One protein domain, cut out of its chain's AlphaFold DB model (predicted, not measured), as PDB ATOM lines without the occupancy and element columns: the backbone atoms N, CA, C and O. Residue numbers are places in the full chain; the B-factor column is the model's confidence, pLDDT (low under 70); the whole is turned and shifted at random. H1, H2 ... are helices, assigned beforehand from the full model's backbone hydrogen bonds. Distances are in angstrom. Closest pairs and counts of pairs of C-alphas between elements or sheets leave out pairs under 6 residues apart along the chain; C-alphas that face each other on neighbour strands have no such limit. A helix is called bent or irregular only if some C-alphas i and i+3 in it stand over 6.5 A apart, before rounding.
ATOM      1  N   SER A 153     222.566 377.924 285.038       60.62
ATOM      2  CA  SER A 153     221.710 378.769 285.878       60.62
ATOM      3  C   SER A 153     221.940 380.269 285.653       60.62
ATOM      4  O   SER A 153     221.052 381.066 285.950       60.62
ATOM      5  N   GLN A 154     223.099 380.645 285.106       66.25
ATOM      6  CA  GLN A 154     223.452 382.018 284.756       66.25
ATOM      7  C   GLN A 154     223.116 382.372 283.299       66.25
ATOM      8  O   GLN A 154     223.253 383.527 282.901       66.25
ATOM      9  N   TRP A 155     222.682 381.404 282.486       67.31
ATOM     10  CA  TRP A 155     222.500 381.607 281.055       67.31
ATOM     11  C   TRP A 155     221.069 382.073 280.739       67.31
ATOM     12  O   TRP A 155     220.100 381.503 281.252       67.31
ATOM     13  N   PRO A 156     220.897 383.089 279.874       64.56
ATOM     14  CA  PRO A 156     219.578 383.476 279.385       64.56
ATOM     15  C   PRO A 156     218.965 382.338 278.551       64.56
ATOM     16  O   PRO A 156     219.663 381.660 277.800       64.56
ATOM     17  N   ARG A 157     217.650 382.123 278.693       61.12
ATOM     18  CA  ARG A 157     216.938 380.936 278.172       61.12
ATOM     19  C   ARG A 157     216.992 380.762 276.650       61.12
ATOM     20  O   ARG A 157     216.957 379.623 276.191       61.12
ATOM     21  N   ASP A 158     217.107 381.861 275.909       57.38
ATOM     22  CA  ASP A 158     216.833 381.876 274.466       57.38
ATOM     23  C   ASP A 158     218.093 381.709 273.589       57.38
ATOM     24  O   ASP A 158     217.988 381.214 272.471       57.38
ATOM     25  N   ASP A 159     219.294 382.001 274.112       63.34
ATOM     26  CA  ASP A 159     220.548 382.040 273.320       63.34
ATOM     27  C   ASP A 159     221.554 380.934 273.719       63.34
ATOM     28  O   ASP A 159     222.710 380.905 273.287       63.34
ATOM     29  N   ALA A 160     221.157 380.032 274.618       75.06
ATOM     30  CA  ALA A 160     222.102 379.175 275.324       75.06
ATOM     31  C   ALA A 160     222.584 377.953 274.526       75.06
ATOM     32  O   ALA A 160     223.639 377.400 274.820       75.06
ATOM     33  N   LEU A 161     221.852 377.513 273.502       85.38
ATOM     34  CA  LEU A 161     222.182 376.259 272.821       85.38
ATOM     35  C   LEU A 161     223.391 376.388 271.887       85.38
ATOM     36  O   LEU A 161     224.298 375.562 271.929       85.38
ATOM     37  N   VAL A 162     223.422 377.443 271.069       87.88
ATOM     38  CA  VAL A 162     224.537 377.706 270.145       87.88
ATOM     39  C   VAL A 162     225.822 377.946 270.934       87.88
ATOM     40  O   VAL A 162     226.846 377.335 270.636       87.88
ATOM     41  N   LYS A 163     225.746 378.753 272.000       88.25
ATOM     42  CA  LYS A 163     226.868 378.995 272.918       88.25
ATOM     43  C   LYS A 163     227.366 377.702 273.553       88.25
ATOM     44  O   LYS A 163     228.568 377.472 273.575       88.25
ATOM     45  N   LEU A 164     226.463 376.831 274.007       89.75
ATOM     46  CA  LEU A 164     226.829 375.535 274.579       89.75
ATOM     47  C   LEU A 164     227.598 374.678 273.569       89.75
ATOM     48  O   LEU A 164     228.644 374.139 273.911       89.75
ATOM     49  N   LEU A 165     227.126 374.585 272.322       92.75
ATOM     50  CA  LEU A 165     227.808 373.809 271.281       92.75
ATOM     51  C   LEU A 165     229.179 374.394 270.924       92.75
ATOM     52  O   LEU A 165     230.136 373.643 270.763       92.75
ATOM     53  N   ILE A 166     229.300 375.724 270.854       92.25
ATOM     54  CA  ILE A 166     230.591 376.402 270.655       92.25
ATOM     55  C   ILE A 166     231.555 376.050 271.789       92.25
ATOM     56  O   ILE A 166     232.704 375.691 271.534       92.25
ATOM     57  N   LEU A 167     231.091 376.126 273.037       90.56
ATOM     58  CA  LEU A 167     231.930 375.858 274.196       90.56
ATOM     59  C   LEU A 167     232.318 374.390 274.323       90.56
ATOM     60  O   LEU A 167     233.465 374.108 274.642       90.56
ATOM     61  N   LEU A 168     231.409 373.451 274.053       92.25
ATOM     62  CA  LEU A 168     231.737 372.022 274.041       92.25
ATOM     63  C   LEU A 168     232.807 371.698 272.992       92.25
ATOM     64  O   LEU A 168     233.641 370.828 273.220       92.25
ATOM     65  N   CYS A 169     232.841 372.439 271.884       93.62
ATOM     66  CA  CYS A 169     233.887 372.316 270.876       93.62
ATOM     67  C   CYS A 169     235.221 372.975 271.274       93.62
ATOM     68  O   CYS A 169     236.150 372.970 270.475       93.62
ATOM     69  N   HIS A 170     235.357 373.545 272.473       90.69
ATOM     70  CA  HIS A 170     236.572 374.246 272.873       90.69
ATOM     71  C   HIS A 170     237.767 373.292 273.114       90.69
ATOM     72  O   HIS A 170     237.610 372.305 273.842       90.69
ATOM     73  N   PRO A 171     238.995 373.600 272.628       88.31
ATOM     74  CA  PRO A 171     240.153 372.708 272.766       88.31
ATOM     75  C   PRO A 171     240.469 372.295 274.205       88.31
ATOM     76  O   PRO A 171     240.783 371.138 274.460       88.31
ATOM     77  N   LYS A 172     240.335 373.211 275.172       84.88
ATOM     78  CA  LYS A 172     240.635 372.919 276.590       84.88
ATOM     79  C   LYS A 172     239.662 371.933 277.243       84.88
ATOM     80  O   LYS A 172     239.963 371.388 278.298       84.88
ATOM     81  N   LEU A 173     238.499 371.691 276.638       87.19
ATOM     82  CA  LEU A 173     237.565 370.665 277.107       87.19
ATOM     83  C   LEU A 173     237.768 369.327 276.413       87.19
ATOM     84  O   LEU A 173     237.197 368.331 276.853       87.19
ATOM     85  N   ARG A 174     238.603 369.287 275.373       88.12
ATOM     86  CA  ARG A 174     238.804 368.105 274.544       88.12
ATOM     87  C   ARG A 174     239.265 366.904 275.355       88.12
ATOM     88  O   ARG A 174     238.724 365.821 275.185       88.12
ATOM     89  N   GLU A 175     240.211 367.086 276.270       82.50
ATOM     90  CA  GLU A 175     240.714 365.991 277.110       82.50
ATOM     91  C   GLU A 175     239.642 365.464 278.075       82.50
ATOM     92  O   GLU A 175     239.480 364.253 278.231       82.50
ATOM     93  N   LYS A 176     238.844 366.365 278.661       85.12
ATOM     94  CA  LYS A 176     237.740 366.001 279.563       85.12
ATOM     95  C   LYS A 176     236.647 365.238 278.817       85.12
ATOM     96  O   LYS A 176     236.185 364.195 279.275       85.12
ATOM     97  N   LEU A 177     236.260 365.739 277.647       90.94
ATOM     98  CA  LEU A 177     235.269 365.114 276.777       90.94
ATOM     99  C   LEU A 177     235.784 363.805 276.168       90.94
ATOM    100  O   LEU A 177     235.015 362.865 276.014       90.94
ATOM    101  N   GLU A 178     237.080 363.675 275.901       89.12
ATOM    102  CA  GLU A 178     237.672 362.408 275.470       89.12
ATOM    103  C   GLU A 178     237.534 361.325 276.551       89.12
ATOM    104  O   GLU A 178     237.249 360.170 276.243       89.12
ATOM    105  N   CYS A 179     237.643 361.694 277.828       87.19
ATOM    106  CA  CYS A 179     237.381 360.766 278.927       87.19
ATOM    107  C   CYS A 179     235.902 360.362 278.997       87.19
ATOM    108  O   CYS A 179     235.604 359.188 279.219       87.19
ATOM    109  N   VAL A 180     234.977 361.300 278.744       91.12
ATOM    110  CA  VAL A 180     233.541 360.995 278.601       91.12
ATOM    111  C   VAL A 180     233.312 360.029 277.440       91.12
ATOM    112  O   VAL A 180     232.571 359.065 277.604       91.12
ATOM    113  N   ARG A 181     233.973 360.244 276.296       92.69
ATOM    114  CA  ARG A 181     233.879 359.375 275.117       92.69
ATOM    115  C   ARG A 181     234.352 357.961 275.431       92.69
ATOM    116  O   ARG A 181     233.615 357.014 275.193       92.69
ATOM    117  N   LEU A 182     235.533 357.821 276.041       89.88
ATOM    118  CA  LEU A 182     236.065 356.522 276.462       89.88
ATOM    119  C   LEU A 182     235.110 355.808 277.427       89.88
ATOM    120  O   LEU A 182     234.851 354.618 277.274       89.88
ATOM    121  N   LEU A 183     234.558 356.525 278.406       89.75
ATOM    122  CA  LEU A 183     233.566 355.974 279.327       89.75
ATOM    123  C   LEU A 183     232.293 355.526 278.608       89.75
ATOM    124  O   LEU A 183     231.789 354.440 278.892       89.75
ATOM    125  N   ALA A 184     231.788 356.337 277.682       93.06
ATOM    126  CA  ALA A 184     230.602 356.028 276.897       93.06
ATOM    127  C   ALA A 184     230.803 354.774 276.035       93.06
ATOM    128  O   ALA A 184     229.935 353.905 276.039       93.06
ATOM    129  N   ASP A 185     231.970 354.633 275.398       91.62
ATOM    130  CA  ASP A 185     232.340 353.468 274.580       91.62
ATOM    131  C   ASP A 185     232.367 352.158 275.394       91.62
ATOM    132  O   ASP A 185     232.143 351.074 274.850       91.62
ATOM    133  N   TYR A 186     232.630 352.239 276.703       90.75
ATOM    134  CA  TYR A 186     232.667 351.084 277.605       90.75
ATOM    135  C   TYR A 186     231.402 350.893 278.451       90.75
ATOM    136  O   TYR A 186     231.315 349.896 279.167       90.75
ATOM    137  N   THR A 187     230.441 351.816 278.400       92.81
ATOM    138  CA  THR A 187     229.212 351.730 279.197       92.81
ATOM    139  C   THR A 187     228.145 350.951 278.431       92.81
ATOM    140  O   THR A 187     227.572 351.455 277.467       92.81
ATOM    141  N   ASP A 188     227.806 349.749 278.897       93.06
ATOM    142  CA  ASP A 188     226.866 348.844 278.218       93.06
ATOM    143  C   ASP A 188     225.451 349.446 278.127       93.06
ATOM    144  O   ASP A 188     224.690 349.188 277.197       93.06
ATOM    145  N   SER A 189     225.100 350.299 279.091       92.25
ATOM    146  CA  SER A 189     223.783 350.930 279.222       92.25
ATOM    147  C   SER A 189     223.757 352.398 278.779       92.25
ATOM    148  O   SER A 189     222.911 353.171 279.234       92.25
ATOM    149  N   ILE A 190     224.645 352.811 277.866       95.62
ATOM    150  CA  ILE A 190     224.786 354.222 277.470       95.62
ATOM    151  C   ILE A 190     223.484 354.856 276.952       95.62
ATOM    152  O   ILE A 190     223.188 356.017 277.230       95.62
ATOM    153  N   HIS A 191     222.638 354.075 276.277       95.25
ATOM    154  CA  HIS A 191     221.323 354.535 275.828       95.25
ATOM    155  C   HIS A 191     220.397 354.879 277.005       95.25
ATOM    156  O   HIS A 191     219.660 355.862 276.939       95.25
ATOM    157  N   HIS A 192     220.445 354.109 278.099       93.50
ATOM    158  CA  HIS A 192     219.671 354.397 279.310       93.50
ATOM    159  C   HIS A 192     220.165 355.665 280.002       93.50
ATOM    160  O   HIS A 192     219.343 356.456 280.466       93.50
ATOM    161  N   VAL A 193     221.484 355.889 280.013       94.44
ATOM    162  CA  VAL A 193     222.084 357.141 280.494       94.44
ATOM    163  C   VAL A 193     221.543 358.317 279.680       94.44
ATOM    164  O   VAL A 193     220.946 359.225 280.250       94.44
ATOM    165  N   ALA A 194     221.644 358.266 278.350       95.25
ATOM    166  CA  ALA A 194     221.168 359.335 277.470       95.25
ATOM    167  C   ALA A 194     219.668 359.639 277.654       95.25
ATOM    168  O   ALA A 194     219.265 360.800 277.733       95.25
ATOM    169  N   VAL A 195     218.835 358.598 277.765       92.06
ATOM    170  CA  VAL A 195     217.391 358.740 278.002       92.06
ATOM    171  C   VAL A 195     217.105 359.360 279.373       92.06
ATOM    172  O   VAL A 195     216.223 360.210 279.481       92.06
ATOM    173  N   SER A 196     217.856 358.982 280.409       90.62
ATOM    174  CA  SER A 196     217.749 359.587 281.743       90.62
ATOM    175  C   SER A 196     218.058 361.088 281.701       90.62
ATOM    176  O   SER A 196     217.248 361.885 282.175       90.62
ATOM    177  N   LEU A 197     219.154 361.489 281.041       90.44
ATOM    178  CA  LEU A 197     219.533 362.903 280.877       90.44
ATOM    179  C   LEU A 197     218.445 363.698 280.142       90.44
ATOM    180  O   LEU A 197     218.083 364.800 280.558       90.44
ATOM    181  N   LEU A 198     217.865 363.114 279.086       90.44
ATOM    182  CA  LEU A 198     216.746 363.714 278.359       90.44
ATOM    183  C   LEU A 198     215.530 363.955 279.270       90.44
ATOM    184  O   LEU A 198     214.950 365.039 279.232       90.44
ATOM    185  N   TYR A 199     215.145 362.974 280.094       85.94
ATOM    186  CA  TYR A 199     213.989 363.096 280.990       85.94
ATOM    187  C   TYR A 199     214.219 364.052 282.165       85.94
ATOM    188  O   TYR A 199     213.275 364.717 282.600       85.94
ATOM    189  N   ASN A 200     215.447 364.130 282.673       84.06
ATOM    190  CA  ASN A 200     215.808 365.019 283.779       84.06
ATOM    191  C   ASN A 200     216.008 366.476 283.329       84.06
ATOM    192  O   ASN A 200     215.923 367.393 284.152       84.06
ATOM    193  N   GLY A 201     216.203 366.699 282.024       85.31
ATOM    194  CA  GLY A 201     216.498 368.016 281.465       85.31
ATOM    195  C   GLY A 201     217.962 368.423 281.643       85.31
ATOM    196  O   GLY A 201     218.252 369.616 281.723       85.31
ATOM    197  N   ASP A 202     218.871 367.449 281.692       86.88
ATOM    198  CA  ASP A 202     220.315 367.646 281.850       86.88
ATOM    199  C   ASP A 202     220.944 367.918 280.474       86.88
ATOM    200  O   ASP A 202     221.532 367.058 279.816       86.88
ATOM    201  N   VAL A 203     220.692 369.127 279.963       88.38
ATOM    202  CA  VAL A 203     220.950 369.502 278.562       88.38
ATOM    203  C   VAL A 203     222.446 369.576 278.245       88.38
ATOM    204  O   VAL A 203     222.836 369.261 277.126       88.38
ATOM    205  N   ILE A 204     223.289 369.959 279.207       90.25
ATOM    206  CA  ILE A 204     224.750 370.064 279.024       90.25
ATOM    207  C   ILE A 204     225.331 368.677 278.818       90.25
ATOM    208  O   ILE A 204     226.063 368.421 277.868       90.25
ATOM    209  N   GLU A 205     224.967 367.780 279.724       92.25
ATOM    210  CA  GLU A 205     225.415 366.408 279.783       92.25
ATOM    211  C   GLU A 205     224.926 365.648 278.552       92.25
ATOM    212  O   GLU A 205     225.699 364.932 277.917       92.25
ATOM    213  N   LEU A 206     223.667 365.867 278.157       94.38
ATOM    214  CA  LEU A 206     223.116 365.305 276.929       94.38
ATOM    215  C   LEU A 206     223.816 365.856 275.678       94.38
ATOM    216  O   LEU A 206     224.123 365.077 274.781       94.38
ATOM    217  N   ALA A 207     224.091 367.163 275.604       94.44
ATOM    218  CA  ALA A 207     224.803 367.767 274.473       94.44
ATOM    219  C   ALA A 207     226.230 367.229 274.347       94.44
ATOM    220  O   ALA A 207     226.659 366.884 273.249       94.44
ATOM    221  N   ALA A 208     226.948 367.125 275.468       95.19
ATOM    222  CA  ALA A 208     228.281 366.543 275.515       95.19
ATOM    223  C   ALA A 208     228.254 365.081 275.057       95.19
ATOM    224  O   ALA A 208     229.064 364.676 274.227       95.19
ATOM    225  N   LEU A 209     227.289 364.294 275.542       96.19
ATOM    226  CA  LEU A 209     227.183 362.891 275.166       96.19
ATOM    227  C   LEU A 209     226.809 362.711 273.685       96.19
ATOM    228  O   LEU A 209     227.373 361.849 273.011       96.19
ATOM    229  N   LEU A 210     225.910 363.548 273.159       96.94
ATOM    230  CA  LEU A 210     225.563 363.582 271.736       96.94
ATOM    231  C   LEU A 210     226.770 363.965 270.876       96.94
ATOM    232  O   LEU A 210     227.055 363.261 269.918       96.94
ATOM    233  N   LEU A 211     227.538 364.991 271.250       96.69
ATOM    234  CA  LEU A 211     228.736 365.398 270.503       96.69
ATOM    235  C   LEU A 211     229.744 364.261 270.311       96.69
ATOM    236  O   LEU A 211     230.427 364.195 269.288       96.69
ATOM    237  N   LEU A 212     229.829 363.371 271.298       95.56
ATOM    238  CA  LEU A 212     230.830 362.314 271.348       95.56
ATOM    239  C   LEU A 212     230.327 360.974 270.811       95.56
ATOM    240  O   LEU A 212     231.125 360.200 270.290       95.56
ATOM    241  N   THR A 213     229.033 360.680 270.963       95.69
ATOM    242  CA  THR A 213     228.476 359.338 270.722       95.69
ATOM    243  C   THR A 213     227.106 359.339 270.038       95.69
ATOM    244  O   THR A 213     226.385 358.337 270.112       95.69
ATOM    245  N   HIS A 214     226.720 360.417 269.335       95.31
ATOM    246  CA  HIS A 214     225.416 360.484 268.655       95.31
ATOM    247  C   HIS A 214     225.094 359.277 267.763       95.31
ATOM    248  O   HIS A 214     223.939 358.859 267.831       95.31
ATOM    249  N   PRO A 215     226.011 358.639 266.999       95.81
ATOM    250  CA  PRO A 215     225.619 357.529 266.127       95.81
ATOM    251  C   PRO A 215     225.050 356.352 266.925       95.81
ATOM    252  O   PRO A 215     224.140 355.661 266.470       95.81
ATOM    253  N   THR A 216     225.553 356.169 268.148       95.69
ATOM    254  CA  THR A 216     225.118 355.127 269.072       95.69
ATOM    255  C   THR A 216     223.806 355.522 269.748       95.69
ATOM    256  O   THR A 216     222.835 354.774 269.696       95.69
ATOM    257  N   ILE A 217     223.724 356.703 270.370       96.31
ATOM    258  CA  ILE A 217     222.580 357.038 271.242       96.31
ATOM    259  C   ILE A 217     221.374 357.650 270.517       96.31
ATOM    260  O   ILE A 217     220.243 357.521 270.996       96.31
ATOM    261  N   LEU A 218     221.578 358.302 269.369       95.12
ATOM    262  CA  LEU A 218     220.538 359.063 268.675       95.12
ATOM    263  C   LEU A 218     219.341 358.202 268.226       95.12
ATOM    264  O   LEU A 218     218.207 358.639 268.443       95.12
ATOM    265  N   PRO A 219     219.515 356.977 267.680       95.12
ATOM    266  CA  PRO A 219     218.383 356.122 267.316       95.12
ATOM    267  C   PRO A 219     217.470 355.799 268.506       95.12
ATOM    268  O   PRO A 219     216.243 355.854 268.391       95.12
ATOM    269  N   SER A 220     218.057 355.518 269.674       92.94
ATOM    270  CA  SER A 220     217.311 355.228 270.904       92.94
ATOM    271  C   SER A 220     216.552 356.455 271.399       92.94
ATOM    272  O   SER A 220     215.370 356.354 271.724       92.94
ATOM    273  N   LEU A 221     217.195 357.626 271.397       93.19
ATOM    274  CA  LEU A 221     216.554 358.881 271.788       93.19
ATOM    275  C   LEU A 221     215.374 359.218 270.870       93.19
ATOM    276  O   LEU A 221     214.291 359.539 271.357       93.19
ATOM    277  N   LYS A 222     215.535 359.059 269.552       92.38
ATOM    278  CA  LYS A 222     214.448 359.239 268.580       92.38
ATOM    279  C   LYS A 222     213.288 358.278 268.811       92.38
ATOM    280  O   LYS A 222     212.137 358.701 268.791       92.38
ATOM    281  N   SER A 223     213.570 357.002 269.074       90.69
ATOM    282  CA  SER A 223     212.536 356.003 269.380       90.69
ATOM    283  C   SER A 223     211.705 356.392 270.613       90.69
ATOM    284  O   SER A 223     210.472 356.301 270.606       90.69
ATOM    285  N   VAL A 224     212.359 356.914 271.654       87.31
ATOM    286  CA  VAL A 224     211.687 357.431 272.855       87.31
ATOM    287  C   VAL A 224     210.833 358.664 272.536       87.31
ATOM    288  O   VAL A 224     209.700 358.768 273.012       87.31
ATOM    289  N   CYS A 225     211.321 359.562 271.676       82.19
ATOM    290  CA  CYS A 225     210.564 360.738 271.235       82.19
ATOM    291  C   CYS A 225     209.317 360.364 270.418       82.19
ATOM    292  O   CYS A 225     208.269 360.976 270.595       82.19
ATOM    293  N   SER A 226     209.404 359.344 269.560       81.19
ATOM    294  CA  SER A 226     208.286 358.912 268.707       81.19
ATOM    295  C   SER A 226     207.219 358.105 269.451       81.19
ATOM    296  O   SER A 226     206.052 358.123 269.069       81.19
ATOM    297  N   SER A 227     207.600 357.361 270.494       71.00
ATOM    298  CA  SER A 227     206.680 356.501 271.264       71.00
ATOM    299  C   SER A 227     205.891 357.255 272.331       71.00
ATOM    300  O   SER A 227     204.835 356.803 272.783       71.00
ATOM    301  N   THR A 228     206.382 358.418 272.742       59.53
ATOM    302  CA  THR A 228     205.709 359.234 273.734       59.53
ATOM    303  C   THR A 228     204.687 360.147 273.053       59.53
ATOM    304  O   THR A 228     205.004 361.227 272.569       59.53
ATOM    305  N   ASN A 229     203.397 359.799 273.160       53.50
ATOM    306  CA  ASN A 229     202.280 360.748 272.969       53.50
ATOM    307  C   ASN A 229     202.415 362.015 273.861       53.50
ATOM    308  O   ASN A 229     201.672 362.982 273.694       53.50
ATOM    309  N   ALA A 230     203.375 362.019 274.799       48.31
ATOM    310  CA  ALA A 230     203.833 363.169 275.575       48.31
ATOM    311  C   ALA A 230     204.527 364.259 274.740       48.31
ATOM    312  O   ALA A 230     204.701 365.363 275.261       48.31
ATOM    313  N   MET A 231     204.846 364.005 273.458       49.22
ATOM    314  CA  MET A 231     205.140 365.078 272.509       49.22
ATOM    315  C   MET A 231     204.065 366.165 272.623       49.22
ATOM    316  O   MET A 231     204.411 367.319 272.789       49.22
ATOM    317  N   ASN A 232     202.775 365.825 272.706       47.03
ATOM    318  CA  ASN A 232     201.738 366.854 272.779       47.03
ATOM    319  C   ASN A 232     201.744 367.662 274.085       47.03
ATOM    320  O   ASN A 232     201.476 368.851 274.025       47.03
ATOM    321  N   ASP A 233     202.097 367.105 275.245       47.06
ATOM    322  CA  ASP A 233     202.008 367.837 276.526       47.06
ATOM    323  C   ASP A 233     203.282 368.657 276.840       47.06
ATOM    324  O   ASP A 233     203.231 369.689 277.515       47.06
ATOM    325  N   VAL A 234     204.431 368.240 276.289       49.62
ATOM    326  CA  VAL A 234     205.704 368.984 276.351       49.62
ATOM    327  C   VAL A 234     205.839 369.967 275.178       49.62
ATOM    328  O   VAL A 234     206.251 371.107 275.403       49.62
ATOM    329  N   LEU A 235     205.404 369.615 273.955       45.41
ATOM    330  CA  LEU A 235     205.309 370.569 272.835       45.41
ATOM    331  C   LEU A 235     204.222 371.627 273.049       45.41
ATOM    332  O   LEU A 235     204.428 372.758 272.616       45.41
ATOM    333  N   SER A 236     203.130 371.345 273.776       45.16
ATOM    334  CA  SER A 236     202.134 372.381 274.123       45.16
ATOM    335  C   SER A 236     202.716 373.532 274.953       45.16
ATOM    336  O   SER A 236     202.107 374.593 275.032       45.16
ATOM    337  N   ARG A 237     203.906 373.364 275.552       44.03
ATOM    338  CA  ARG A 237     204.641 374.450 276.226       44.03
ATOM    339  C   ARG A 237     205.798 375.023 275.402       44.03
ATOM    340  O   ARG A 237     206.391 376.006 275.830       44.03
ATOM    341  N   ALA A 238     206.129 374.425 274.255       40.97
ATOM    342  CA  ALA A 238     207.286 374.787 273.428       40.97
ATOM    343  C   ALA A 238     206.920 375.394 272.060       40.97
ATOM    344  O   ALA A 238     207.786 375.956 271.393       40.97
ATOM    345  N   ILE A 239     205.658 375.318 271.627       40.38
ATOM    346  CA  ILE A 239     205.217 375.898 270.353       40.38
ATOM    347  C   ILE A 239     204.649 377.296 270.604       40.38
ATOM    348  O   ILE A 239     203.485 377.415 270.955       40.38
ATOM    349  N   VAL A 240     205.484 378.332 270.445       34.72
ATOM    350  CA  VAL A 240     205.306 379.481 269.526       34.72
ATOM    351  C   VAL A 240     206.620 380.286 269.543       34.72
ATOM    352  O   VAL A 240     206.896 381.015 270.489       34.72
ATOM    353  N   GLY A 241     207.406 380.177 268.465       34.97
ATOM    354  CA  GLY A 241     208.554 381.047 268.161       34.97
ATOM    355  C   GLY A 241     209.921 380.496 268.580       34.97
ATOM    356  O   GLY A 241     210.114 380.186 269.742       34.97
ATOM    357  N   LYS A 242     210.847 380.375 267.609       44.50
ATOM    358  CA  LYS A 242     212.316 380.211 267.749       44.50
ATOM    359  C   LYS A 242     212.780 379.534 269.057       44.50
ATOM    360  O   LYS A 242     212.983 380.233 270.034       44.50
ATOM    361  N   PHE A 243     212.933 378.199 269.040       42.94
ATOM    362  CA  PHE A 243     213.428 377.328 270.133       42.94
ATOM    363  C   PHE A 243     213.661 378.029 271.492       42.94
ATOM    364  O   PHE A 243     214.804 378.288 271.857       42.94
ATOM    365  N   PRO A 244     212.602 378.315 272.270       39.94
ATOM    366  CA  PRO A 244     212.707 379.237 273.397       39.94
ATOM    367  C   PRO A 244     213.221 378.580 274.688       39.94
ATOM    368  O   PRO A 244     213.036 379.133 275.761       39.94
ATOM    369  N   ASN A 245     213.812 377.378 274.637       51.31
ATOM    370  CA  ASN A 245     214.469 376.760 275.793       51.31
ATOM    371  C   ASN A 245     215.512 375.723 275.350       51.31
ATOM    372  O   ASN A 245     215.251 374.930 274.440       51.31
ATOM    373  N   LEU A 246     216.636 375.664 276.076       62.50
ATOM    374  CA  LEU A 246     217.516 374.493 276.209       62.50
ATOM    375  C   LEU A 246     216.656 373.243 276.454       62.50
ATOM    376  O   LEU A 246     216.289 372.933 277.584       62.50
ATOM    377  N   SER A 247     216.269 372.548 275.390       76.19
ATOM    378  CA  SER A 247     215.505 371.311 275.481       76.19
ATOM    379  C   SER A 247     216.315 370.202 274.840       76.19
ATOM    380  O   SER A 247     216.900 370.382 273.770       76.19
ATOM    381  N   GLY A 248     216.334 369.035 275.483       83.06
ATOM    382  CA  GLY A 248     217.009 367.868 274.918       83.06
ATOM    383  C   GLY A 248     216.450 367.472 273.546       83.06
ATOM    384  O   GLY A 248     217.187 366.961 272.713       83.06
ATOM    385  N   PHE A 249     215.187 367.795 273.253       85.56
ATOM    386  CA  PHE A 249     214.586 367.574 271.934       85.56
ATOM    387  C   PHE A 249     215.193 368.458 270.840       85.56
ATOM    388  O   PHE A 249     215.459 367.966 269.747       85.56
ATOM    389  N   GLY A 250     215.454 369.737 271.135       86.88
ATOM    390  CA  GLY A 250     216.156 370.625 270.205       86.88
ATOM    391  C   GLY A 250     217.565 370.115 269.898       86.88
ATOM    392  O   GLY A 250     217.973 370.106 268.742       86.88
ATOM    393  N   LEU A 251     218.274 369.601 270.911       90.94
ATOM    394  CA  LEU A 251     219.572 368.950 270.706       90.94
ATOM    395  C   LEU A 251     219.477 367.732 269.789       90.94
ATOM    396  O   LEU A 251     220.300 367.593 268.893       90.94
ATOM    397  N   ILE A 252     218.484 366.864 269.991       93.31
ATOM    398  CA  ILE A 252     218.298 365.664 269.165       93.31
ATOM    399  C   ILE A 252     218.115 366.041 267.687       93.31
ATOM    400  O   ILE A 252     218.754 365.430 266.838       93.31
ATOM    401  N   ASP A 253     217.304 367.058 267.374       91.69
ATOM    402  CA  ASP A 253     217.109 367.522 265.988       91.69
ATOM    403  C   ASP A 253     218.392 368.126 265.386       91.69
ATOM    404  O   ASP A 253     218.717 367.879 264.226       91.69
ATOM    405  N   ILE A 254     219.167 368.872 266.183       93.75
ATOM    406  CA  ILE A 254     220.461 369.412 265.741       93.75
ATOM    407  C   ILE A 254     221.442 368.290 265.433       93.75
ATOM    408  O   ILE A 254     222.052 368.295 264.368       93.75
ATOM    409  N   PHE A 255     221.607 367.336 266.348       96.12
ATOM    410  CA  PHE A 255     222.559 366.243 266.179       96.12
ATOM    411  C   PHE A 255     222.137 365.253 265.097       96.12
ATOM    412  O   PHE A 255     222.998 364.633 264.484       96.12
ATOM    413  N   ASP A 256     220.847 365.159 264.794       95.50
ATOM    414  CA  ASP A 256     220.383 364.407 263.635       95.50
ATOM    415  C   ASP A 256     220.821 365.015 262.302       95.50
ATOM    416  O   ASP A 256     221.156 364.296 261.366       95.50
ATOM    417  N   LYS A 257     220.832 366.344 262.212       96.44
ATOM    418  CA  LYS A 257     221.142 367.056 260.967       96.44
ATOM    419  C   LYS A 257     222.623 367.387 260.819       96.44
ATOM    420  O   LYS A 257     223.162 367.336 259.720       96.44
ATOM    421  N   ALA A 258     223.267 367.759 261.920       97.00
ATOM    422  CA  ALA A 258     224.610 368.327 261.951       97.00
ATOM    423  C   ALA A 258     225.596 367.532 262.817       97.00
ATOM    424  O   ALA A 258     226.749 367.949 262.934       97.00
ATOM    425  N   GLY A 259     225.178 366.415 263.427       96.56
ATOM    426  CA  GLY A 259     226.006 365.652 264.366       96.56
ATOM    427  C   GLY A 259     227.337 365.220 263.766       96.56
ATOM    428  O   GLY A 259     228.382 365.547 264.316       96.56
ATOM    429  N   ASP A 260     227.321 364.600 262.583       97.69
ATOM    430  CA  ASP A 260     228.543 364.140 261.912       97.69
ATOM    431  C   ASP A 260     229.523 365.288 261.634       97.69
ATOM    432  O   ASP A 260     230.718 365.171 261.899       97.69
ATOM    433  N   SER A 261     229.018 366.428 261.155       97.94
ATOM    434  CA  SER A 261     229.835 367.615 260.891       97.94
ATOM    435  C   SER A 261     230.395 368.234 262.169       97.94
ATOM    436  O   SER A 261     231.549 368.663 262.174       97.94
ATOM    437  N   LEU A 262     229.606 368.285 263.248       97.00
ATOM    438  CA  LEU A 262     230.042 368.796 264.549       97.00
ATOM    439  C   LEU A 262     231.117 367.896 265.160       97.00
ATOM    440  O   LEU A 262     232.163 368.396 265.567       97.00
ATOM    441  N   THR A 263     230.907 366.581 265.165       95.69
ATOM    442  CA  THR A 263     231.885 365.609 265.664       95.69
ATOM    443  C   THR A 263     233.153 365.614 264.810       95.69
ATOM    444  O   THR A 263     234.258 365.618 265.352       95.69
ATOM    445  N   HIS A 264     233.034 365.684 263.479       96.69
ATOM    446  CA  HIS A 264     234.187 365.826 262.590       96.69
ATOM    447  C   HIS A 264     234.955 367.121 262.869       96.69
ATOM    448  O   HIS A 264     236.181 367.111 262.959       96.69
ATOM    449  N   PHE A 265     234.260 368.248 263.022       96.56
ATOM    450  CA  PHE A 265     234.897 369.517 263.359       96.56
ATOM    451  C   PHE A 265     235.631 369.420 264.697       96.56
ATOM    452  O   PHE A 265     236.836 369.637 264.731       96.56
ATOM    453  N   TYR A 266     234.952 368.976 265.755       94.62
ATOM    454  CA  TYR A 266     235.538 368.770 267.080       94.62
ATOM    455  C   TYR A 266     236.795 367.878 267.053       94.62
ATOM    456  O   TYR A 266     237.798 368.186 267.695       94.62
ATOM    457  N   THR A 267     236.778 366.787 266.282       93.00
ATOM    458  CA  THR A 267     237.899 365.834 266.212       93.00
ATOM    459  C   THR A 267     239.052 366.291 265.314       93.00
ATOM    460  O   THR A 267     240.204 365.961 265.597       93.00
ATOM    461  N   SER A 268     238.784 367.061 264.258       94.62
ATOM    462  CA  SER A 268     239.810 367.535 263.312       94.62
ATOM    463  C   SER A 268     240.408 368.898 263.673       94.62
ATOM    464  O   SER A 268     241.417 369.301 263.098       94.62
ATOM    465  N   MET A 269     239.810 369.602 264.633       93.44
ATOM    466  CA  MET A 269     240.219 370.943 265.029       93.44
ATOM    467  C   MET A 269     241.616 370.963 265.681       93.44
ATOM    468  O   MET A 269     241.918 370.095 266.513       93.44
ATOM    469  N   PRO A 270     242.460 371.957 265.346       92.75
ATOM    470  CA  PRO A 270     243.765 372.127 265.973       92.75
ATOM    471  C   PRO A 270     243.637 372.643 267.417       92.75
ATOM    472  O   PRO A 270     242.664 373.309 267.777       92.75
ATOM    473  N   SER A 271     244.621 372.320 268.259       89.94
ATOM    474  CA  SER A 271     244.608 372.675 269.687       89.94
ATOM    475  C   SER A 271     244.756 374.178 269.951       89.94
ATOM    476  O   SER A 271     244.351 374.647 271.010       89.94
ATOM    477  N   ASP A 272     245.321 374.920 268.999       90.88
ATOM    478  CA  ASP A 272     245.622 376.354 269.045       90.88
ATOM    479  C   ASP A 272     244.634 377.210 268.227       90.88
ATOM    480  O   ASP A 272     244.931 378.356 267.893       90.88
ATOM    481  N   ILE A 273     243.450 376.676 267.898       92.38
ATOM    482  CA  ILE A 273     242.419 377.432 267.177       92.38
ATOM    483  C   ILE A 273     242.045 378.722 267.923       92.38
ATOM    484  O   ILE A 273     241.835 378.728 269.140       92.38
ATOM    485  N   SER A 274     241.903 379.819 267.178       91.69
ATOM    486  CA  SER A 274     241.422 381.072 267.752       91.69
ATOM    487  C   SER A 274     239.953 380.956 268.174       91.69
ATOM    488  O   SER A 274     239.158 380.228 267.570       91.69
ATOM    489  N   GLY A 275     239.558 381.726 269.190       88.56
ATOM    490  CA  GLY A 275     238.161 381.804 269.617       88.56
ATOM    491  C   GLY A 275     237.208 382.198 268.482       88.56
ATOM    492  O   GLY A 275     236.121 381.635 268.355       88.56
ATOM    493  N   GLU A 276     237.629 383.119 267.613       90.12
ATOM    494  CA  GLU A 276     236.834 383.537 266.457       90.12
ATOM    495  C   GLU A 276     236.659 382.430 265.419       90.12
ATOM    496  O   GLU A 276     235.563 382.273 264.878       90.12
ATOM    497  N   ASP A 277     237.716 381.676 265.117       93.56
ATOM    498  CA  ASP A 277     237.658 380.604 264.123       93.56
ATOM    499  C   ASP A 277     236.834 379.423 264.634       93.56
ATOM    500  O   ASP A 277     236.064 378.839 263.868       93.56
ATOM    501  N   LEU A 278     236.911 379.134 265.938       93.75
ATOM    502  CA  LEU A 278     236.030 378.184 266.612       93.75
ATOM    503  C   LEU A 278     234.557 378.584 266.435       93.75
ATOM    504  O   LEU A 278     233.748 377.791 265.948       93.75
ATOM    505  N   ILE A 279     234.219 379.831 266.780       93.56
ATOM    506  CA  ILE A 279     232.862 380.376 266.651       93.56
ATOM    507  C   ILE A 279     232.385 380.299 265.197       93.56
ATOM    508  O   ILE A 279     231.299 379.782 264.930       93.56
ATOM    509  N   LYS A 280     233.192 380.784 264.241       94.50
ATOM    510  CA  LYS A 280     232.863 380.772 262.806       94.50
ATOM    511  C   LYS A 280     232.673 379.345 262.293       94.50
ATOM    512  O   LYS A 280     231.750 379.102 261.516       94.50
ATOM    513  N   GLY A 281     233.515 378.407 262.727       96.31
ATOM    514  CA  GLY A 281     233.461 376.997 262.346       96.31
ATOM    515  C   GLY A 281     232.163 376.325 262.782       96.31
ATOM    516  O   GLY A 281     231.418 375.819 261.939       96.31
ATOM    517  N   VAL A 282     231.844 376.394 264.077       96.06
ATOM    518  CA  VAL A 282     230.609 375.816 264.631       96.06
ATOM    519  C   VAL A 282     229.374 376.504 264.047       96.06
ATOM    520  O   VAL A 282     228.446 375.829 263.604       96.06
ATOM    521  N   ALA A 283     229.371 377.839 263.954       94.44
ATOM    522  CA  ALA A 283     228.247 378.583 263.392       94.44
ATOM    523  C   ALA A 283     227.969 378.197 261.931       94.44
ATOM    524  O   ALA A 283     226.818 377.988 261.548       94.44
ATOM    525  N   LYS A 284     229.019 378.038 261.116       96.50
ATOM    526  CA  LYS A 284     228.892 377.607 259.720       96.50
ATOM    527  C   LYS A 284     228.240 376.229 259.604       96.50
ATOM    528  O   LYS A 284     227.410 376.044 258.719       96.50
ATOM    529  N   ILE A 285     228.589 375.288 260.483       97.44
ATOM    530  CA  ILE A 285     227.993 373.943 260.513       97.44
ATOM    531  C   ILE A 285     226.510 374.023 260.871       97.44
ATOM    532  O   ILE A 285     225.677 373.470 260.162       97.44
ATOM    533  N   LEU A 286     226.162 374.764 261.921       94.88
ATOM    534  CA  LEU A 286     224.775 374.902 262.370       94.88
ATOM    535  C   LEU A 286     223.879 375.604 261.336       94.88
ATOM    536  O   LEU A 286     222.732 375.200 261.145       94.88
ATOM    537  N   ILE A 287     224.394 376.616 260.634       93.94
ATOM    538  CA  ILE A 287     223.667 377.286 259.545       93.94
ATOM    539  C   ILE A 287     223.484 376.333 258.360       93.94
ATOM    540  O   ILE A 287     222.380 376.212 257.838       93.94
ATOM    541  N   ARG A 288     224.563 375.671 257.926       97.12
ATOM    542  CA  ARG A 288     224.572 374.835 256.716       97.12
ATOM    543  C   ARG A 288     223.767 373.549 256.890       97.12
ATOM    544  O   ARG A 288     222.984 373.216 256.010       97.12
ATOM    545  N   ASP A 289     223.972 372.848 258.002       96.62
ATOM    546  CA  ASP A 289     223.492 371.474 258.175       96.62
ATOM    547  C   ASP A 289     222.206 371.430 259.001       96.62
ATOM    548  O   ASP A 289     221.257 370.748 258.628       96.62
ATOM    549  N   ALA A 290     222.125 372.205 260.088       92.75
ATOM    550  CA  ALA A 290     220.940 372.240 260.951       92.75
ATOM    551  C   ALA A 290     219.910 373.316 260.555       92.75
ATOM    552  O   ALA A 290     218.822 373.355 261.132       92.75
ATOM    553  N   ASN A 291     220.223 374.175 259.575       92.75
ATOM    554  CA  ASN A 291     219.394 375.312 259.157       92.75
ATOM    555  C   ASN A 291     219.025 376.253 260.327       92.75
ATOM    556  O   ASN A 291     217.900 376.750 260.423       92.75
ATOM    557  N   ILE A 292     219.968 376.478 261.249       89.00
ATOM    558  CA  ILE A 292     219.782 377.377 262.393       89.00
ATOM    559  C   ILE A 292     220.189 378.795 262.004       89.00
ATOM    560  O   ILE A 292     221.327 379.050 261.615       89.00
ATOM    561  N   SER A 293     219.271 379.748 262.171       87.50
ATOM    562  CA  SER A 293     219.589 381.171 262.057       87.50
ATOM    563  C   SER A 293     220.392 381.629 263.274       87.50
ATOM    564  O   SER A 293     219.848 381.662 264.377       87.50
ATOM    565  N   ILE A 294     221.650 382.012 263.071       87.88
ATOM    566  CA  ILE A 294     222.541 382.499 264.131       87.88
ATOM    567  C   ILE A 294     222.623 384.022 264.065       87.88
ATOM    568  O   ILE A 294     222.932 384.599 263.022       87.88
ATOM    569  N   SER A 295     222.346 384.681 265.185       88.69
ATOM    570  CA  SER A 295     222.515 386.117 265.373       88.69
ATOM    571  C   SER A 295     223.846 386.438 266.060       88.69
ATOM    572  O   SER A 295     224.502 385.577 266.642       88.69
ATOM    573  N   LYS A 296     224.238 387.719 266.061       86.00
ATOM    574  CA  LYS A 296     225.437 388.177 266.787       86.00
ATOM    575  C   LYS A 296     225.370 387.876 268.296       86.00
ATOM    576  O   LYS A 296     226.408 387.686 268.914       86.00
ATOM    577  N   LYS A 297     224.168 387.814 268.885       84.19
ATOM    578  CA  LYS A 297     223.979 387.522 270.317       84.19
ATOM    579  C   LYS A 297     224.236 386.055 270.661       84.19
ATOM    580  O   LYS A 297     224.727 385.772 271.750       84.19
ATOM    581  N   ASP A 298     223.972 385.151 269.719       82.38
ATOM    582  CA  ASP A 298     224.150 383.701 269.882       82.38
ATOM    583  C   ASP A 298     225.623 383.288 269.925       82.38
ATOM    584  O   ASP A 298     225.963 382.242 270.467       82.38
ATOM    585  N   VAL A 299     226.503 384.118 269.366       84.69
ATOM    586  CA  VAL A 299     227.956 383.894 269.343       84.69
ATOM    587  C   VAL A 299     228.711 384.739 270.369       84.69
ATOM    588  O   VAL A 299     229.913 384.565 270.542       84.69
ATOM    589  N   ASP A 300     228.018 385.646 271.058       84.69
ATOM    590  CA  ASP A 300     228.607 386.468 272.109       84.69
ATOM    591  C   ASP A 300     228.762 385.659 273.404       84.69
ATOM    592  O   ASP A 300     227.790 385.366 274.112       84.69
ATOM    593  N   LEU A 301     230.005 385.296 273.714       80.25
ATOM    594  CA  LEU A 301     230.371 384.550 274.917       80.25
ATOM    595  C   LEU A 301     230.594 385.461 276.144       80.25
ATOM    596  O   LEU A 301     230.846 384.953 277.238       80.25
ATOM    597  N   GLY A 302     230.459 386.787 275.994       70.25
ATOM    598  CA  GLY A 302     230.829 387.814 276.979       70.25
ATOM    599  C   GLY A 302     230.077 387.802 278.318       70.25
ATOM    600  O   GLY A 302     230.484 388.496 279.241       70.25
ATOM    601  N   GLY A 303     229.022 386.997 278.472       65.38
ATOM    602  CA  GLY A 303     228.312 386.793 279.748       65.38
ATOM    603  C   GLY A 303     228.390 385.367 280.301       65.38
ATOM    604  O   GLY A 303     227.878 385.096 281.381       65.38
ATOM    605  N   VAL A 304     229.001 384.447 279.555       63.44
ATOM    606  CA  VAL A 304     229.021 383.015 279.878       63.44
ATOM    607  C   VAL A 304     230.318 382.608 280.578       63.44
ATOM    608  O   VAL A 304     230.322 381.724 281.428       63.44
ATOM    609  N   LEU A 305     231.416 383.280 280.248       57.88
ATOM    610  CA  LEU A 305     232.772 382.904 280.645       57.88
ATOM    611  C   LEU A 305     233.281 383.678 281.878       57.88
ATOM    612  O   LEU A 305     234.472 383.937 281.998       57.88
ATOM    613  N   SER A 306     232.401 384.008 282.827       53.31
ATOM    614  CA  SER A 306     232.818 384.480 284.167       53.31
ATOM    615  C   SER A 306     233.305 383.340 285.083       53.31
ATOM    616  O   SER A 306     233.386 383.495 286.301       53.31
ATOM    617  N   VAL A 307     233.594 382.177 284.494       50.97
ATOM    618  CA  VAL A 307     233.985 380.953 285.191       50.97
ATOM    619  C   VAL A 307     235.420 381.081 285.694       50.97
ATOM    620  O   VAL A 307     236.241 381.770 285.091       50.97
ATOM    621  N   ASP A 308     235.678 380.409 286.813       52.38
ATOM    622  CA  ASP A 308     236.988 380.227 287.432       52.38
ATOM    623  C   ASP A 308     238.105 380.089 286.369       52.38
ATOM    624  O   ASP A 308     238.009 379.193 285.517       52.38
ATOM    625  N   PRO A 309     239.128 380.968 286.369       48.81
ATOM    626  CA  PRO A 309     240.194 380.966 285.366       48.81
ATOM    627  C   PRO A 309     240.948 379.629 285.276       48.81
ATOM    628  O   PRO A 309     241.505 379.313 284.222       48.81
ATOM    629  N   ASP A 310     240.906 378.814 286.336       51.34
ATOM    630  CA  ASP A 310     241.499 377.473 286.367       51.34
ATOM    631  C   ASP A 310     240.682 376.438 285.562       51.34
ATOM    632  O   ASP A 310     241.187 375.378 285.187       51.34
ATOM    633  N   LEU A 311     239.410 376.728 285.259       51.69
ATOM    634  CA  LEU A 311     238.509 375.851 284.503       51.69
ATOM    635  C   LEU A 311     238.318 376.293 283.045       51.69
ATOM    636  O   LEU A 311     238.076 375.431 282.194       51.69
ATOM    637  N   MET A 312     238.446 377.591 282.743       48.56
ATOM    638  CA  MET A 312     238.472 378.144 281.383       48.56
ATOM    639  C   MET A 312     239.309 379.437 281.313       48.56
ATOM    640  O   MET A 312     239.259 380.243 282.234       48.56
ATOM    641  N   PRO A 313     240.037 379.698 280.212       43.06
ATOM    642  CA  PRO A 313     240.746 380.957 280.014       43.06
ATOM    643  C   PRO A 313     239.788 382.139 280.021       43.06
ATOM    644  O   PRO A 313     238.675 382.051 279.497       43.06
ATOM    645  N   SER A 314     240.255 383.257 280.578       42.59
ATOM    646  CA  SER A 314     239.455 384.473 280.669       42.59
ATOM    647  C   SER A 314     238.986 384.940 279.285       42.59
ATOM    648  O   SER A 314     239.705 384.813 278.290       42.59
ATOM    649  N   ILE A 315     237.804 385.559 279.245       41.31
ATOM    650  CA  ILE A 315     237.196 386.204 278.066       41.31
ATOM    651  C   ILE A 315     238.196 387.061 277.269       41.31
ATOM    652  O   ILE A 315     238.093 387.159 276.046       41.31
ATOM    653  N   HIS A 316     239.181 387.657 277.943       39.94
ATOM    654  CA  HIS A 316     240.181 388.523 277.328       39.94
ATOM    655  C   HIS A 316     241.112 387.798 276.345       39.94
ATOM    656  O   HIS A 316     241.620 388.436 275.431       39.94
ATOM    657  N   GLU A 317     241.292 386.479 276.472       49.25
ATOM    658  CA  GLU A 317     242.053 385.679 275.498       49.25
ATOM    659  C   GLU A 317     241.228 385.415 274.217       49.25
ATOM    660  O   GLU A 317     241.781 385.342 273.122       49.25
ATOM    661  N   TYR A 318     239.890 385.360 274.321       44.97
ATOM    662  CA  TYR A 318     238.982 385.164 273.178       44.97
ATOM    663  C   TYR A 318     238.749 386.434 272.366       44.97
ATOM    664  O   TYR A 318     238.598 386.377 271.147       44.97
ATOM    665  N   LEU A 319     238.676 387.578 273.040       44.53
ATOM    666  CA  LEU A 319     238.346 388.854 272.424       44.53
ATOM    667  C   LEU A 319     239.610 389.651 272.106       44.53
ATOM    668  O   LEU A 319     239.725 390.785 272.545       44.53
ATOM    669  N   SER A 320     240.514 389.145 271.258       39.50
ATOM    670  CA  SER A 320     241.634 389.945 270.697       39.50
ATOM    671  C   SER A 320     241.195 391.210 269.908       39.50
ATOM    672  O   SER A 320     241.984 391.853 269.217       39.50
ATOM    673  N   ILE A 321     239.926 391.595 270.019       36.91
ATOM    674  CA  ILE A 321     239.350 392.877 269.660       36.91
ATOM    675  C   ILE A 321     239.868 393.918 270.661       36.91
ATOM    676  O   ILE A 321     239.477 393.926 271.828       36.91
TER     677      ILE A 321
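What this domain is: This is residues 153 to 321 of the 414 residues of an uncharacterized protein of Cuscuta campestris (UniProt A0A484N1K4). Picture a rounded helical body built round the short arm H4a, with H2, H3 and H6a packed on it and H1 at its side; H4 and H6 are both bent, and H7 folds back along H6b. H5 lies at one end of the longest axis and H8 with the last residues at the other, while the loop of residues 236 to 247 leads from H5 back to H6a. The printed part has 169 residues with eight named helices, H1 to H8 in order, and no named strand: all helix. It is compact, with a radius of gyration of the C-alphas of 15.9 A and spans of 49 by 40 by 30 A.

How they stand to each other: Start at H1, residues 160 to 168; it meets H2, residues 171 to 186, only through their link. Next look at H3, residues 190 to 200, and at H4, residues 203 to 227, the hub. By its hydrogen bonds H4 was assigned as one helix, but it is bent, C-alphas 212 and 215 being 8.8 A apart, with arms H4a, residues 203 to 212, and H4b, residues 215 to 227. H1 and H4a only just touch, with 3 pairs of C-alphas within 8 A, the closest those of Leu 168 and Ala 208, 6.6 A apart. H2 touches H4a with residues 177 to 184 alone, about perpendicular at 79 degrees; the closest C-alphas are those of Arg 181 and Leu 212, 5.7 A. H3 and H4a touch as a hairpin, at a shallow tilt of 25 degrees, closest at the C-alphas of Leu 197 and Leu 206, 5.8 A. H5, residues 231 to 235, touches no helix. H6, residues 248 to 268, assigned as one helix by its hydrogen bonds, is also bent: C-alphas 257 and 260 are 8.0 A apart, and arms H6a, residues 248 to 257, and H6b, residues 260 to 268, stand about perpendicular at 82 degrees. H6a touches H4a, the same way at a shallow tilt of 23 degrees, closest at the C-alphas of Val 203 and Gly 248, 5.6 A. H7, residues 275 to 288, makes a hairpin with H6b, closest at the C-alphas of Ser 261 and Ile 285, 6.6 A. H8, residues 315 to 318, touches no helix. Every O i to N i+4 pair is within hydrogen-bond range in H1, H3, H4a, H5, H6a, H6b and H7, against 10 of 12 in H2 and 7 of 9 in H4b; H8 is too short for one.

Where its parts are: Find C-alpha 160 at (222.102, 379.175, 275.324), where H1 begins. H2 is 23.4 A long, H4b 19.7 A and H7 20.0 A. H8 ends at C-alpha 318, (238.982, 385.164, 273.178).

The domain as a whole: The C-alphas of Asn 229 and Ile 321, the two farthest apart, are 49.2 A apart. The printed part has no cut; its long links are H5 to H6 and H7 to H8. Look for pLDDT under 70 at residues 153 to 159, 228 to 246 and 303 to 321.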